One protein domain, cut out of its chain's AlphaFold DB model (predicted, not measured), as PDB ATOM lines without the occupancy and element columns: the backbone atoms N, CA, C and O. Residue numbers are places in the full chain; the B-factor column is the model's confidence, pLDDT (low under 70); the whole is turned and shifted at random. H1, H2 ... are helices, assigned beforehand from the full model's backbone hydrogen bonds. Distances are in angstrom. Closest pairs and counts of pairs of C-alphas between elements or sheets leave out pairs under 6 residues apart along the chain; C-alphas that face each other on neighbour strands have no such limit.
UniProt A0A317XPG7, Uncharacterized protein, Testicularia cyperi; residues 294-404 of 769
ATOM      1  N   PHE A 294     146.094 280.997 182.604       77.38
ATOM      2  CA  PHE A 294     146.754 279.703 182.392       77.38
ATOM      3  C   PHE A 294     146.931 278.984 183.738       77.38
ATOM      4  O   PHE A 294     147.325 279.643 184.704       77.38
ATOM      5  N   PRO A 295     146.732 277.651 183.811       77.19
ATOM      6  CA  PRO A 295     147.086 276.884 184.997       77.19
ATOM      7  C   PRO A 295     148.553 277.122 185.358       77.19
ATOM      8  O   PRO A 295     149.461 276.793 184.584       77.19
ATOM      9  N   VAL A 296     148.779 277.727 186.524       80.19
ATOM     10  CA  VAL A 296     150.114 277.856 187.100       80.19
ATOM     11  C   VAL A 296     150.539 276.452 187.506       80.19
ATOM     12  O   VAL A 296     149.871 275.800 188.303       80.19
ATOM     13  N   ILE A 297     151.624 275.966 186.908       81.31
ATOM     14  CA  ILE A 297     152.242 274.710 187.329       81.31
ATOM     15  C   ILE A 297     152.799 274.961 188.726       81.31
ATOM     16  O   ILE A 297     153.649 275.838 188.876       81.31
ATOM     17  N   ASP A 298     152.327 274.215 189.721       79.81
ATOM     18  CA  ASP A 298     152.845 274.339 191.076       79.81
ATOM     19  C   ASP A 298     154.312 273.882 191.113       79.81
ATOM     20  O   ASP A 298     154.639 272.722 190.853       79.81
ATOM     21  N   THR A 299     155.208 274.829 191.388       79.31
ATOM     22  CA  THR A 299     156.649 274.587 191.498       79.31
ATOM     23  C   THR A 299     157.113 274.388 192.942       79.31
ATOM     24  O   THR A 299     158.317 274.313 193.167       79.31
ATOM     25  N   SER A 300     156.198 274.323 193.917       83.00
ATOM     26  CA  SER A 300     156.509 274.031 195.326       83.00
ATOM     27  C   SER A 300     156.860 272.557 195.570       83.00
ATOM     28  O   SER A 300     157.563 272.235 196.531       83.00
ATOM     29  N   ALA A 301     156.421 271.661 194.676       82.00
ATOM     30  CA  ALA A 301     156.704 270.232 194.720       82.00
ATOM     31  C   ALA A 301     158.220 269.952 194.641       82.00
ATOM     32  O   ALA A 301     158.813 269.941 193.560       82.00
ATOM     33  N   LYS A 302     158.838 269.691 195.803       82.88
ATOM     34  CA  LYS A 302     160.280 269.407 195.944       82.88
ATOM     35  C   LYS A 302     160.750 268.191 195.138       82.88
ATOM     36  O   LYS A 302     161.905 268.156 194.728       82.88
ATOM     37  N   HIS A 303     159.868 267.222 194.895       88.25
ATOM     38  CA  HIS A 303     160.199 265.976 194.205       88.25
ATOM     39  C   HIS A 303     159.291 265.738 192.998       88.25
ATOM     40  O   HIS A 303     158.089 266.000 193.042       88.25
ATOM     41  N   SER A 304     159.854 265.186 191.924       89.19
ATOM     42  CA  SER A 304     159.161 264.894 190.667       89.19
ATOM     43  C   SER A 304     158.109 263.782 190.783       89.19
ATOM     44  O   SER A 304     157.284 263.633 189.881       89.19
ATOM     45  N   SER A 305     158.094 263.054 191.905       88.62
ATOM     46  CA  SER A 305     157.039 262.123 192.330       88.62
ATOM     47  C   SER A 305     155.771 262.819 192.843       88.62
ATOM     48  O   SER A 305     154.680 262.286 192.669       88.62
ATOM     49  N   LEU A 306     155.892 264.019 193.424       88.38
ATOM     50  CA  LEU A 306     154.766 264.831 193.912       88.38
ATOM     51  C   LEU A 306     154.135 265.695 192.804       88.38
ATOM     52  O   LEU A 306     153.216 266.471 193.055       88.38
ATOM     53  N   PHE A 307     154.632 265.589 191.570       90.00
ATOM     54  CA  PHE A 307     154.162 266.385 190.445       90.00
ATOM     55  C   PHE A 307     152.813 265.876 189.918       90.00
ATOM     56  O   PHE A 307     152.747 264.977 189.076       90.00
ATOM     57  N   ILE A 308     151.728 266.505 190.364       90.62
ATOM     58  CA  ILE A 308     150.410 266.336 189.748       90.62
ATOM     59  C   ILE A 308     150.439 267.016 188.373       90.62
ATOM     60  O   ILE A 308     150.741 268.204 188.250       90.62
ATOM     61  N   ALA A 309     150.132 266.263 187.314       89.25
ATOM     62  CA  ALA A 309     150.058 266.828 185.973       89.25
ATOM     63  C   ALA A 309     148.912 267.859 185.902       89.25
ATOM     64  O   ALA A 309     147.785 267.517 186.264       89.25
ATOM     65  N   PRO A 310     149.156 269.097 185.425       90.12
ATOM     66  CA  PRO A 310     148.114 270.116 185.349       90.12
ATOM     67  C   PRO A 310     146.990 269.651 184.423       90.12
ATOM     68  O   PRO A 310     147.258 269.163 183.315       90.12
ATOM     69  N   ASP A 311     145.741 269.825 184.859       93.44
ATOM     70  CA  ASP A 311     144.596 269.470 184.029       93.44
ATOM     71  C   ASP A 311     144.618 270.267 182.713       93.44
ATOM     72  O   ASP A 311     145.027 271.429 182.635       93.44
ATOM     73  N   THR A 312     144.213 269.585 181.648       93.62
ATOM     74  CA  THR A 312     144.099 270.133 180.296       93.62
ATOM     75  C   THR A 312     142.680 270.044 179.736       93.62
ATOM     76  O   THR A 312     142.486 270.335 178.555       93.62
ATOM     77  N   SER A 313     141.688 269.691 180.563       93.06
ATOM     78  CA  SER A 313     140.276 269.913 180.249       93.06
ATOM     79  C   SER A 313     139.993 271.411 180.030       93.06
ATOM     80  O   SER A 313     140.690 272.285 180.547       93.06
ATOM     81  N   GLY A 314     139.021 271.728 179.170       91.12
ATOM     82  CA  GLY A 314     138.626 273.108 178.843       91.12
ATOM     83  C   GLY A 314     139.639 273.961 178.051       91.12
ATOM     84  O   GLY A 314     139.247 274.985 177.502       91.12
ATOM     85  N   LEU A 315     140.908 273.555 177.947       89.56
ATOM     86  CA  LEU A 315     141.941 274.234 177.152       89.56
ATOM     87  C   LEU A 315     141.884 273.804 175.680       89.56
ATOM     88  O   LEU A 315     141.636 272.637 175.367       89.56
ATOM     89  N   THR A 316     142.185 274.713 174.746       94.19
ATOM     90  CA  THR A 316     142.242 274.343 173.321       94.19
ATOM     91  C   THR A 316     143.350 273.315 173.060       94.19
ATOM     92  O   THR A 316     144.370 273.267 173.751       94.19
ATOM     93  N   LYS A 317     143.231 272.528 171.980       94.75
ATOM     94  CA  LYS A 317     144.251 271.536 171.564       94.75
ATOM     95  C   LYS A 317     145.665 272.132 171.416       94.75
ATOM     96  O   LYS A 317     146.655 271.408 171.536       94.75
ATOM     97  N   ARG A 318     145.773 273.442 171.159       92.81
ATOM     98  CA  ARG A 318     147.040 274.181 171.097       92.81
ATOM     99  C   ARG A 318     147.567 274.516 172.491       92.81
ATOM    100  O   ARG A 318     148.721 274.211 172.783       92.81
ATOM    101  N   GLU A 319     146.733 275.098 173.348       91.62
ATOM    102  CA  GLU A 319     147.095 275.475 174.718       91.62
ATOM    103  C   GLU A 319     147.407 274.246 175.580       91.62
ATOM    104  O   GLU A 319     148.456 274.206 176.215       91.62
ATOM    105  N   ALA A 320     146.590 273.192 175.508       92.88
ATOM    106  CA  ALA A 320     146.833 271.915 176.180       92.88
ATOM    107  C   ALA A 320     148.196 271.301 175.803       92.88
ATOM    108  O   ALA A 320     148.889 270.735 176.652       92.88
ATOM    109  N   ARG A 321     148.635 271.453 174.542       94.00
ATOM    110  CA  ARG A 321     149.975 271.026 174.102       94.00
ATOM    111  C   ARG A 321     151.083 271.932 174.649       94.00
ATOM    112  O   ARG A 321     152.150 271.430 174.987       94.00
ATOM    113  N   LEU A 322     150.851 273.241 174.764       93.69
ATOM    114  CA  LEU A 322     151.800 274.168 175.392       93.69
ATOM    115  C   LEU A 322     151.953 273.889 176.895       93.69
ATOM    116  O   LEU A 322     153.081 273.851 177.382       93.69
ATOM    117  N   VAL A 323     150.853 273.623 177.606       92.62
ATOM    118  CA  VAL A 323     150.848 273.218 179.022       92.62
ATOM    119  C   VAL A 323     151.606 271.900 179.212       92.62
ATOM    120  O   VAL A 323     152.546 271.854 180.002       92.62
ATOM    121  N   LYS A 324     151.305 270.860 178.419       94.94
ATOM    122  CA  LYS A 324     152.015 269.567 178.485       94.94
ATOM    123  C   LYS A 324     153.507 269.688 178.157       94.94
ATOM    124  O   LYS A 324     154.328 269.103 178.859       94.94
ATOM    125  N   ASN A 325     153.887 270.507 177.172       95.75
ATOM    126  CA  ASN A 325     155.297 270.785 176.877       95.75
ATOM    127  C   ASN A 325     156.005 271.531 178.028       95.75
ATOM    128  O   ASN A 325     157.159 271.223 178.323       95.75
ATOM    129  N   ARG A 326     155.338 272.493 178.688       94.19
ATOM    130  CA  ARG A 326     155.877 273.201 179.866       94.19
ATOM    131  C   ARG A 326     156.069 272.245 181.049       94.19
ATOM    132  O   ARG A 326     157.150 272.231 181.629       94.19
ATOM    133  N   ALA A 327     155.074 271.408 181.344       93.75
ATOM    134  CA  ALA A 327     155.141 270.388 182.393       93.75
ATOM    135  C   ALA A 327     156.275 269.376 182.151       93.75
ATOM    136  O   ALA A 327     157.091 269.140 183.038       93.75
ATOM    137  N   ALA A 328     156.402 268.848 180.928       94.56
ATOM    138  CA  ALA A 328     157.487 267.934 180.565       94.56
ATOM    139  C   ALA A 328     158.879 268.588 180.681       94.56
ATOM    140  O   ALA A 328     159.820 267.960 181.165       94.56
ATOM    141  N   ALA A 329     159.016 269.861 180.290       94.69
ATOM    142  CA  ALA A 329     160.264 270.609 180.442       94.69
ATOM    143  C   ALA A 329     160.606 270.915 181.915       94.69
ATOM    144  O   ALA A 329     161.784 270.932 182.269       94.69
ATOM    145  N   PHE A 330     159.601 271.129 182.773       93.50
ATOM    146  CA  PHE A 330     159.792 271.278 184.217       93.50
ATOM    147  C   PHE A 330     160.233 269.953 184.856       93.50
ATOM    148  O   PHE A 330     161.298 269.908 185.464       93.50
ATOM    149  N   LEU A 331     159.502 268.858 184.617       91.94
ATOM    150  CA  LEU A 331     159.854 267.510 185.085       91.94
ATOM    151  C   LEU A 331     161.248 267.060 184.629       91.94
ATOM    152  O   LEU A 331     162.003 266.500 185.418       91.94
ATOM    153  N   SER A 332     161.616 267.330 183.372       95.19
ATOM    154  CA  SER A 332     162.950 267.014 182.847       95.19
ATOM    155  C   SER A 332     164.062 267.792 183.559       95.19
ATOM    156  O   SER A 332     165.149 267.252 183.749       95.19
ATOM    157  N   ARG A 333     163.797 269.034 183.988       94.06
ATOM    158  CA  ARG A 333     164.728 269.807 184.822       94.06
ATOM    159  C   ARG A 333     164.750 269.301 186.261       94.06
ATOM    160  O   ARG A 333     165.837 269.219 186.818       94.06
ATOM    161  N   GLN A 334     163.603 268.934 186.835       93.50
ATOM    162  CA  GLN A 334     163.527 268.442 188.212       93.50
ATOM    163  C   GLN A 334     164.269 267.116 188.377       93.50
ATOM    164  O   GLN A 334     165.196 267.054 189.171       93.50
ATOM    165  N   ARG A 335     163.997 266.121 187.522       94.25
ATOM    166  CA  ARG A 335     164.732 264.842 187.524       94.25
ATOM    167  C   ARG A 335     166.232 265.010 187.313       94.25
ATOM    168  O   ARG A 335     167.015 264.244 187.854       94.25
ATOM    169  N   LYS A 336     166.645 266.026 186.548       96.06
ATOM    170  CA  LYS A 336     168.065 266.341 186.374       96.06
ATOM    171  C   LYS A 336     168.692 266.965 187.630       96.06
ATOM    172  O   LYS A 336     169.865 266.711 187.862       96.06
ATOM    173  N   ARG A 337     167.949 267.742 188.432       93.31
ATOM    174  CA  ARG A 337     168.407 268.198 189.762       93.31
ATOM    175  C   ARG A 337     168.529 267.020 190.721       93.31
ATOM    176  O   ARG A 337     169.605 266.809 191.252       93.31
ATOM    177  N   GLU A 338     167.490 266.191 190.806       92.56
ATOM    178  CA  GLU A 338     167.459 264.982 191.644       92.56
ATOM    179  C   GLU A 338     168.647 264.047 191.331       92.56
ATOM    180  O   GLU A 338     169.314 263.566 192.239       92.56
ATOM    181  N   GLN A 339     168.993 263.873 190.048       93.31
ATOM    182  CA  GLN A 339     170.183 263.124 189.618       93.31
ATOM    183  C   GLN A 339     171.522 263.800 189.966       93.31
ATOM    184  O   GLN A 339     172.512 263.098 190.163       93.31
ATOM    185  N   PHE A 340     171.590 265.136 190.023       93.31
ATOM    186  CA  PHE A 340     172.780 265.840 190.512       93.31
ATOM    187  C   PHE A 340     172.911 265.714 192.033       93.31
ATOM    188  O   PHE A 340     173.988 265.374 192.500       93.31
ATOM    189  N   GLU A 341     171.822 265.899 192.778       91.12
ATOM    190  CA  GLU A 341     171.765 265.753 194.239       91.12
ATOM    191  C   GLU A 341     172.175 264.326 194.666       91.12
ATOM    192  O   GLU A 341     173.034 264.148 195.531       91.12
ATOM    193  N   GLU A 342     171.652 263.294 193.992       91.81
ATOM    194  CA  GLU A 342     172.046 261.893 194.206       91.81
ATOM    195  C   GLU A 342     173.537 261.648 193.888       91.81
ATOM    196  O   GLU A 342     174.219 260.894 194.589       91.81
ATOM    197  N   MET A 343     174.066 262.294 192.843       93.12
ATOM    198  CA  MET A 343     175.478 262.193 192.469       93.12
ATOM    199  C   MET A 343     176.393 262.922 193.460       93.12
ATOM    200  O   MET A 343     177.437 262.378 193.810       93.12
ATOM    201  N   GLU A 344     176.012 264.097 193.966       91.12
ATOM    202  CA  GLU A 344     176.770 264.833 194.987       91.12
ATOM    203  C   GLU A 344     176.850 264.042 196.303       91.12
ATOM    204  O   GLU A 344     177.931 263.937 196.889       91.12
ATOM    205  N   VAL A 345     175.757 263.387 196.720       88.31
ATOM    206  CA  VAL A 345     175.757 262.455 197.866       88.31
ATOM    207  C   VAL A 345     176.708 261.275 197.627       88.31
ATOM    208  O   VAL A 345     177.504 260.941 198.508       88.31
ATOM    209  N   LYS A 346     176.690 260.670 196.432       93.19
ATOM    210  CA  LYS A 346     177.602 259.569 196.067       93.19
ATOM    211  C   LYS A 346     179.069 260.008 196.043       93.19
ATOM    212  O   LYS A 346     179.913 259.309 196.601       93.19
ATOM    213  N   CYS A 347     179.378 261.174 195.476       90.56
ATOM    214  CA  CYS A 347     180.723 261.746 195.491       90.56
ATOM    215  C   CYS A 347     181.208 262.014 196.923       90.56
ATOM    216  O   CYS A 347     182.322 261.620 197.256       90.56
ATOM    217  N   LYS A 348     180.363 262.584 197.795       89.75
ATOM    218  CA  LYS A 348     180.685 262.805 199.217       89.75
ATOM    219  C   LYS A 348     180.935 261.487 199.963       89.75
ATOM    220  O   LYS A 348     181.880 261.404 200.743       89.75
ATOM    221  N   GLY A 349     180.154 260.442 199.680       90.94
ATOM    222  CA  GLY A 349     180.382 259.093 200.215       90.94
ATOM    223  C   GLY A 349     181.728 258.494 199.789       90.94
ATOM    224  O   GLY A 349     182.448 257.951 200.624       90.94
ATOM    225  N   ILE A 350     182.108 258.652 198.516       91.56
ATOM    226  CA  ILE A 350     183.411 258.205 197.997       91.56
ATOM    227  C   ILE A 350     184.559 259.003 198.638       91.56
ATOM    228  O   ILE A 350     185.522 258.391 199.092       91.56
ATOM    229  N   SER A 351     184.454 260.333 198.749       90.81
ATOM    230  CA  SER A 351     185.457 261.172 199.429       90.81
ATOM    231  C   SER A 351     185.661 260.756 200.893       90.81
ATOM    232  O   SER A 351     186.798 260.588 201.333       90.81
ATOM    233  N   MET A 352     184.576 260.497 201.629       89.62
ATOM    234  CA  MET A 352     184.645 260.005 203.009       89.62
ATOM    235  C   MET A 352     185.276 258.609 203.115       89.62
ATOM    236  O   MET A 352     186.070 258.374 204.026       89.62
ATOM    237  N   LEU A 353     184.967 257.687 202.194       92.62
ATOM    238  CA  LEU A 353     185.571 256.349 202.169       92.62
ATOM    239  C   LEU A 353     187.075 256.414 201.871       92.62
ATOM    240  O   LEU A 353     187.863 255.777 202.562       92.62
ATOM    241  N   VAL A 354     187.477 257.220 200.886       91.56
ATOM    242  CA  VAL A 354     188.884 257.447 200.525       91.56
ATOM    243  C   VAL A 354     189.666 258.036 201.704       91.56
ATOM    244  O   VAL A 354     190.759 257.563 202.008       91.56
ATOM    245  N   TRP A 355     189.085 258.995 202.431       91.31
ATOM    246  CA  TRP A 355     189.672 259.508 203.671       91.31
ATOM    247  C   TRP A 355     189.785 258.438 204.771       91.31
ATOM    248  O   TRP A 355     190.818 258.347 205.428       91.31
ATOM    249  N   LYS A 356     188.775 257.577 204.951       91.25
ATOM    250  CA  LYS A 356     188.847 256.476 205.928       91.25
ATOM    251  C   LYS A 356     189.888 255.419 205.548       91.25
ATOM    252  O   LYS A 356     190.567 254.902 206.429       91.25
ATOM    253  N   MET A 357     190.084 255.141 204.258       91.38
ATOM    254  CA  MET A 357     191.197 254.306 203.791       91.38
ATOM    255  C   MET A 357     192.559 254.965 204.062       91.38
ATOM    256  O   MET A 357     193.498 254.266 204.428       91.38
ATOM    257  N   TRP A 358     192.664 256.293 203.942       89.56
ATOM    258  CA  TRP A 358     193.875 257.030 204.311       89.56
ATOM    259  C   TRP A 358     194.175 256.950 205.819       89.56
ATOM    260  O   TRP A 358     195.277 256.544 206.187       89.56
ATOM    261  N   GLU A 359     193.195 257.233 206.690       92.62
ATOM    262  CA  GLU A 359     193.339 257.079 208.153       92.62
ATOM    263  C   GLU A 359     193.780 255.657 208.556       92.62
ATOM    264  O   GLU A 359     194.568 255.500 209.485       92.62
ATOM    265  N   LEU A 360     193.299 254.615 207.864       91.25
ATOM    266  CA  LEU A 360     193.674 253.219 208.134       91.25
ATOM    267  C   LEU A 360     195.101 252.864 207.685       91.25
ATOM    268  O   LEU A 360     195.720 251.989 208.285       91.25
ATOM    269  N   ILE A 361     195.621 253.508 206.634       91.25
ATOM    270  CA  ILE A 361     196.968 253.245 206.096       91.25
ATOM    271  C   ILE A 361     198.037 254.054 206.842       91.25
ATOM    272  O   ILE A 361     199.128 253.543 207.089       91.25
ATOM    273  N   ALA A 362     197.741 255.311 207.179       92.31
ATOM    274  CA  ALA A 362     198.707 256.242 207.761       92.31
ATOM    275  C   ALA A 362     198.558 256.427 209.284       92.31
ATOM    276  O   ALA A 362     199.518 256.813 209.951       92.31
ATOM    277  N   GLY A 363     197.377 256.142 209.837       91.94
ATOM    278  CA  GLY A 363     196.986 256.452 211.213       91.94
ATOM    279  C   GLY A 363     196.015 257.646 211.296       91.94
ATOM    280  O   GLY A 363     195.998 258.498 210.404       91.94
ATOM    281  N   PRO A 364     195.205 257.747 212.370       90.38
ATOM    282  CA  PRO A 364     194.117 258.731 212.475       90.38
ATOM    283  C   PRO A 364     194.589 260.194 212.563       90.38
ATOM    284  O   PRO A 364     193.868 261.098 212.142       90.38
ATOM    285  N   ASP A 365     195.803 260.423 213.072       87.75
ATOM    286  CA  ASP A 365     196.411 261.749 213.262       87.75
ATOM    287  C   ASP A 365     197.608 261.998 212.323       87.75
ATOM    288  O   ASP A 365     198.445 262.867 212.571       87.75
ATOM    289  N   ALA A 366     197.717 261.226 211.238       88.94
ATOM    290  CA  ALA A 366     198.828 261.331 210.300       88.94
ATOM    291  C   ALA A 366     198.814 262.677 209.532       88.94
ATOM    292  O   ALA A 366     197.797 263.017 208.913       88.94
ATOM    293  N   PRO A 367     199.912 263.461 209.544       87.81
ATOM    294  CA  PRO A 367     199.998 264.716 208.794       87.81
ATOM    295  C   PRO A 367     200.069 264.443 207.285       87.81
ATOM    296  O   PRO A 367     200.550 263.392 206.874       87.81
ATOM    297  N   LEU A 368     199.676 265.404 206.437       83.25
ATOM    298  CA  LEU A 368     199.748 265.221 204.974       83.25
ATOM    299  C   LEU A 368     201.162 264.897 204.465       83.25
ATOM    300  O   LEU A 368     201.306 264.190 203.474       83.25
ATOM    301  N   GLU A 369     202.201 265.353 205.160       87.06
ATOM    302  CA  GLU A 369     203.599 265.027 204.849       87.06
ATOM    303  C   GLU A 369     203.881 263.512 204.918       87.06
ATOM    304  O   GLU A 369     204.766 263.015 204.225       87.06
ATOM    305  N   SER A 370     203.089 262.732 205.670       87.62
ATOM    306  CA  SER A 370     203.223 261.273 205.691       87.62
ATOM    307  C   SER A 370     202.705 260.593 204.421       87.62
ATOM    308  O   SER A 370     202.948 259.397 204.263       87.62
ATOM    309  N   ILE A 371     202.043 261.303 203.492       84.69
ATOM    310  CA  ILE A 371     201.725 260.773 202.153       84.69
ATOM    311  C   ILE A 371     203.009 260.266 201.493       84.69
ATOM    312  O   ILE A 371     203.037 259.115 201.055       84.69
ATOM    313  N   GLU A 372     204.091 261.050 201.530       87.00
ATOM    314  CA  GLU A 372     205.393 260.684 200.950       87.00
ATOM    315  C   GLU A 372     206.047 259.460 201.616       87.00
ATOM    316  O   GLU A 372     206.823 258.753 200.975       87.00
ATOM    317  N   ALA A 373     205.702 259.170 202.876       89.06
ATOM    318  CA  ALA A 373     206.208 258.021 203.629       89.06
ATOM    319  C   ALA A 373     205.407 256.719 203.405       89.06
ATOM    320  O   ALA A 373     205.864 255.642 203.792       89.06
ATOM    321  N   THR A 374     204.217 256.790 202.798       87.56
ATOM    322  CA  THR A 374     203.398 255.605 202.475       87.56
ATOM    323  C   THR A 374     203.719 255.039 201.086       87.56
ATOM    324  O   THR A 374     204.481 255.605 200.309       87.56
ATOM    325  N   THR A 375     203.102 253.912 200.722       88.00
ATOM    326  CA  THR A 375     203.189 253.341 199.366       88.00
ATOM    327  C   THR A 375     202.298 254.051 198.336       88.00
ATOM    328  O   THR A 375     202.425 253.789 197.137       88.00
ATOM    329  N   LEU A 376     201.416 254.967 198.761       85.19
ATOM    330  CA  LEU A 376     200.466 255.656 197.880       85.19
ATOM    331  C   LEU A 376     201.130 256.474 196.757       85.19
ATOM    332  O   LEU A 376     200.709 256.294 195.616       85.19
ATOM    333  N   PRO A 377     202.186 257.282 196.981       87.62
ATOM    334  CA  PRO A 377     202.886 257.991 195.906       87.62
ATOM    335  C   PRO A 377     203.424 257.060 194.815       87.62
ATOM    336  O   PRO A 377     203.362 257.397 193.636       87.62
ATOM    337  N   ALA A 378     203.908 255.870 195.188       90.25
ATOM    338  CA  ALA A 378     204.423 254.880 194.243       90.25
ATOM    339  C   ALA A 378     203.302 254.215 193.424       90.25
ATOM    340  O   ALA A 378     203.461 254.003 192.221       90.25
ATOM    341  N   LEU A 379     202.146 253.940 194.042       87.94
ATOM    342  CA  LEU A 379     200.950 253.451 193.341       87.94
ATOM    343  C   LEU A 379     200.375 254.522 192.395       87.94
ATOM    344  O   LEU A 379     200.057 254.237 191.241       87.94
ATOM    345  N   LEU A 380     200.304 255.768 192.865       88.44
ATOM    346  CA  LEU A 380     199.804 256.927 192.123       88.44
ATOM    347  C   LEU A 380     200.787 257.444 191.067       88.44
ATOM    348  O   LEU A 380     200.382 258.234 190.218       88.44
ATOM    349  N   ALA A 381     202.050 257.006 191.064       91.88
ATOM    350  CA  ALA A 381     203.095 257.497 190.159       91.88
ATOM    351  C   ALA A 381     202.724 257.396 188.667       91.88
ATOM    352  O   ALA A 381     203.207 258.199 187.864       91.88
ATOM    353  N   ASN A 382     201.832 256.466 188.312       93.44
ATOM    354  CA  ASN A 382     201.319 256.251 186.956       93.44
ATOM    355  C   ASN A 382     199.940 256.890 186.696       93.44
ATOM    356  O   ASN A 382     199.505 256.945 185.547       93.44
ATOM    357  N   GLU A 383     199.251 257.362 187.737       94.31
ATOM    358  CA  GLU A 383     197.905 257.931 187.638       94.31
ATOM    359  C   GLU A 383     197.924 259.406 187.230       94.31
ATOM    360  O   GLU A 383     198.921 260.116 187.398       94.31
ATOM    361  N   ASP A 384     196.812 259.868 186.664       95.19
ATOM    362  CA  ASP A 384     196.706 261.199 186.070       95.19
ATOM    363  C   ASP A 384     196.895 262.315 187.126       95.19
ATOM    364  O   ASP A 384     196.340 262.208 188.223       95.19
ATOM    365  N   PRO A 385     197.662 263.392 186.853       91.56
ATOM    366  CA  PRO A 385     197.971 264.412 187.862       91.56
ATOM    367  C   PRO A 385     196.725 265.099 188.436       91.56
ATOM    368  O   PRO A 385     196.722 265.464 189.608       91.56
ATOM    369  N   MET A 386     195.639 265.213 187.660       88.25
ATOM    370  CA  MET A 386     194.371 265.752 188.163       88.25
ATOM    371  C   MET A 386     193.705 264.818 189.189       88.25
ATOM    372  O   MET A 386     193.058 265.292 190.121       88.25
ATOM    373  N   ALA A 387     193.889 263.499 189.065       87.62
ATOM    374  CA  ALA A 387     193.398 262.531 190.045       87.62
ATOM    375  C   ALA A 387     194.213 262.564 191.350       87.62
ATOM    376  O   ALA A 387     193.639 262.383 192.422       87.62
ATOM    377  N   ARG A 388     195.522 262.856 191.275       89.94
ATOM    378  CA  ARG A 388     196.379 263.051 192.461       89.94
ATOM    379  C   ARG A 388     195.998 264.312 193.225       89.94
ATOM    380  O   ARG A 388     195.674 264.205 194.398       89.94
ATOM    381  N   ALA A 389     195.898 265.452 192.539       90.56
ATOM    382  CA  ALA A 389     195.455 266.709 193.145       90.56
ATOM    383  C   ALA A 389     194.062 266.578 193.794       90.56
ATOM    384  O   ALA A 389     193.842 267.060 194.899       90.56
ATOM    385  N   CYS A 390     193.140 265.852 193.148       88.75
ATOM    386  CA  CYS A 390     191.842 265.506 193.727       88.75
ATOM    387  C   CYS A 390     191.995 264.665 195.012       88.75
ATOM    388  O   CYS A 390     191.424 265.004 196.042       88.75
ATOM    389  N   LEU A 391     192.804 263.602 195.010       90.31
ATOM    390  CA  LEU A 391     193.044 262.790 196.209       90.31
ATOM    391  C   LEU A 391     193.709 263.589 197.348       90.31
ATOM    392  O   LEU A 391     193.275 263.500 198.494       90.31
ATOM    393  N   GLU A 392     194.721 264.394 197.033       90.50
ATOM    394  CA  GLU A 392     195.392 265.312 197.962       90.50
ATOM    395  C   GLU A 392     194.398 266.318 198.565       90.50
ATOM    396  O   GLU A 392     194.473 266.620 199.756       90.50
ATOM    397  N   GLU A 393     193.413 266.779 197.791       91.88
ATOM    398  CA  GLU A 393     192.327 267.639 198.263       91.88
ATOM    399  C   GLU A 393     191.326 266.884 199.166       91.88
ATOM    400  O   GLU A 393     190.912 267.442 200.185       91.88
ATOM    401  N   VAL A 394     190.994 265.609 198.887       92.12
ATOM    402  CA  VAL A 394     190.172 264.765 199.792       92.12
ATOM    403  C   VAL A 394     190.868 264.652 201.147       92.12
ATOM    404  O   VAL A 394     190.234 264.808 202.192       92.12
ATOM    405  N   ILE A 395     192.174 264.380 201.119       90.50
ATOM    406  CA  ILE A 395     192.990 264.157 202.312       90.50
ATOM    407  C   ILE A 395     193.173 265.472 203.087       90.50
ATOM    408  O   ILE A 395     192.930 265.508 204.292       90.50
ATOM    409  N   SER A 396     193.467 266.581 202.398       89.81
ATOM    410  CA  SER A 396     193.523 267.932 202.989       89.81
ATOM    411  C   SER A 396     192.225 268.311 203.707       89.81
ATOM    412  O   SER A 396     192.253 268.872 204.800       89.81
ATOM    413  N   LYS A 397     191.076 267.981 203.105       90.75
ATOM    414  CA  LYS A 397     189.734 268.297 203.616       90.75
ATOM    415  C   LYS A 397     189.140 267.228 204.544       90.75
ATOM    416  O   LYS A 397     187.942 267.271 204.826       90.75
ATOM    417  N   LYS A 398     189.933 266.248 204.993       89.69
ATOM    418  CA  LYS A 398     189.500 265.135 205.861       89.69
ATOM    419  C   LYS A 398     188.220 264.419 205.381       89.69
ATOM    420  O   LYS A 398     187.322 264.124 206.166       89.69
ATOM    421  N   GLY A 399     188.117 264.181 204.072       86.62
ATOM    422  CA  GLY A 399     186.979 263.498 203.446       86.62
ATOM    423  C   GLY A 399     185.803 264.388 203.033       86.62
ATOM    424  O   GLY A 399     184.859 263.878 202.426       86.62
ATOM    425  N   ALA A 400     185.832 265.700 203.304       87.12
ATOM    426  CA  ALA A 400     184.788 266.601 202.818       87.12
ATOM    427  C   ALA A 400     184.766 266.680 201.277       87.12
ATOM    428  O   ALA A 400     185.748 266.381 200.594       87.12
ATOM    429  N   SER A 401     183.615 267.068 200.720       78.06
ATOM    430  CA  SER A 401     183.393 267.018 199.272       78.06
ATOM    431  C   SER A 401     184.302 267.988 198.509       78.06
ATOM    432  O   SER A 401     184.489 269.146 198.893       78.06
ATOM    433  N   ILE A 402     184.822 267.513 197.380       78.81
ATOM    434  CA  ILE A 402     185.577 268.319 196.407       78.81
ATOM    435  C   ILE A 402     184.647 269.054 195.442       78.81
ATOM    436  O   ILE A 402     185.068 270.025 194.822       78.81
ATOM    437  N   ALA A 403     183.378 268.634 195.336       74.94
ATOM    438  CA  ALA A 403     182.379 269.302 194.505       74.94
ATOM    439  C   ALA A 403     182.386 270.824 194.790       74.94
ATOM    440  O   ALA A 403     182.035 271.217 195.906       74.94
ATOM    441  N   PRO A 404     182.785 271.695 193.833       61.00
ATOM    442  CA  PRO A 404     183.023 273.122 194.111       61.00
ATOM    443  C   PRO A 404     181.754 273.959 194.364       61.00
ATOM    444  O   PRO A 404     181.771 275.175 194.189       61.00
TER     445      PRO A 404
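What this domain is: This is residues 294 to 404 of the 769 residues of an uncharacterized protein of Testicularia cyperi (UniProt A0A317XPG7). One very long helix, H1, makes the length of an extended rod; at its far end a small, loose head of H2, H3 and H4 is gathered, with H4 set across H1. At the other end, residues 294 to 316, which hold no named element, run out and back beside the first part of H1, and residues 381 to 387 of the head stick out. The printed part has 111 residues with four named helices, in the order H1, H2, H3, H4, and no named strand; the class is all helix. The whole is extended, with a radius of gyration of the C-alphas of 23.6 A and spans of 73 by 26 by 16 A.

Where its parts are: The printed part begins at Phe 294, whose C-alpha is at (146.754, 279.703, 182.392), and residues 294 to 316 come before the first helix. H1, residues 317 to 362, runs 67.2 A from C-alpha 317 at (144.251, 271.536, 171.564) to C-alpha 362 at (198.707, 256.242, 207.761). H2, residues 368 to 371, is 5.6 A long, and H3, residues 376 to 380, is 5.9 A long. H4, residues 385 to 396, is 16.2 A long and ends with C-alpha 396 at (193.523, 267.932, 202.989); residues 397 to 404 follow it.

How they stand to each other: H1 touches H4 with residues 351 to 358 alone, and H4 touches H1 with residues 394 to 395 alone. Their closest C-alphas, those of Trp 355 and Ile 395, are 5.9 A apart. Their lines stand at 72 degrees, about perpendicular but only just. H1 and H2 are close but not clearly touching, the closest C-alphas being those of Ala 362 and Ser 370 at 7.1 A. H2 and H4 are close but not clearly touching as well, with the C-alphas of Leu 368 and Ser 396 closest at 7.1 A. H3 touches no helix: it is close to H4 but not clearly touching, with the C-alphas of Leu 380 and Arg 388 closest at 7.0 A, and it is apart from H1. In H3 and H4 every O i to N i+4 pair is within hydrogen-bond range, in H1 41 of 42 are, and H2 is too short for such a pair.

The domain as a whole: The two C-alphas farthest apart, those of Gly 314 and Ala 373, are 73.5 A apart. The printed part has no cut, and the links H1 to H2, H2 to H3 and H3 to H4 are tight. The C-alphas of residues 294 to 316 lie 16 to 41 A from the mean of the C-alphas. The mean pLDDT of the printed part is 89.5, and one residue, Pro 404, is under 70.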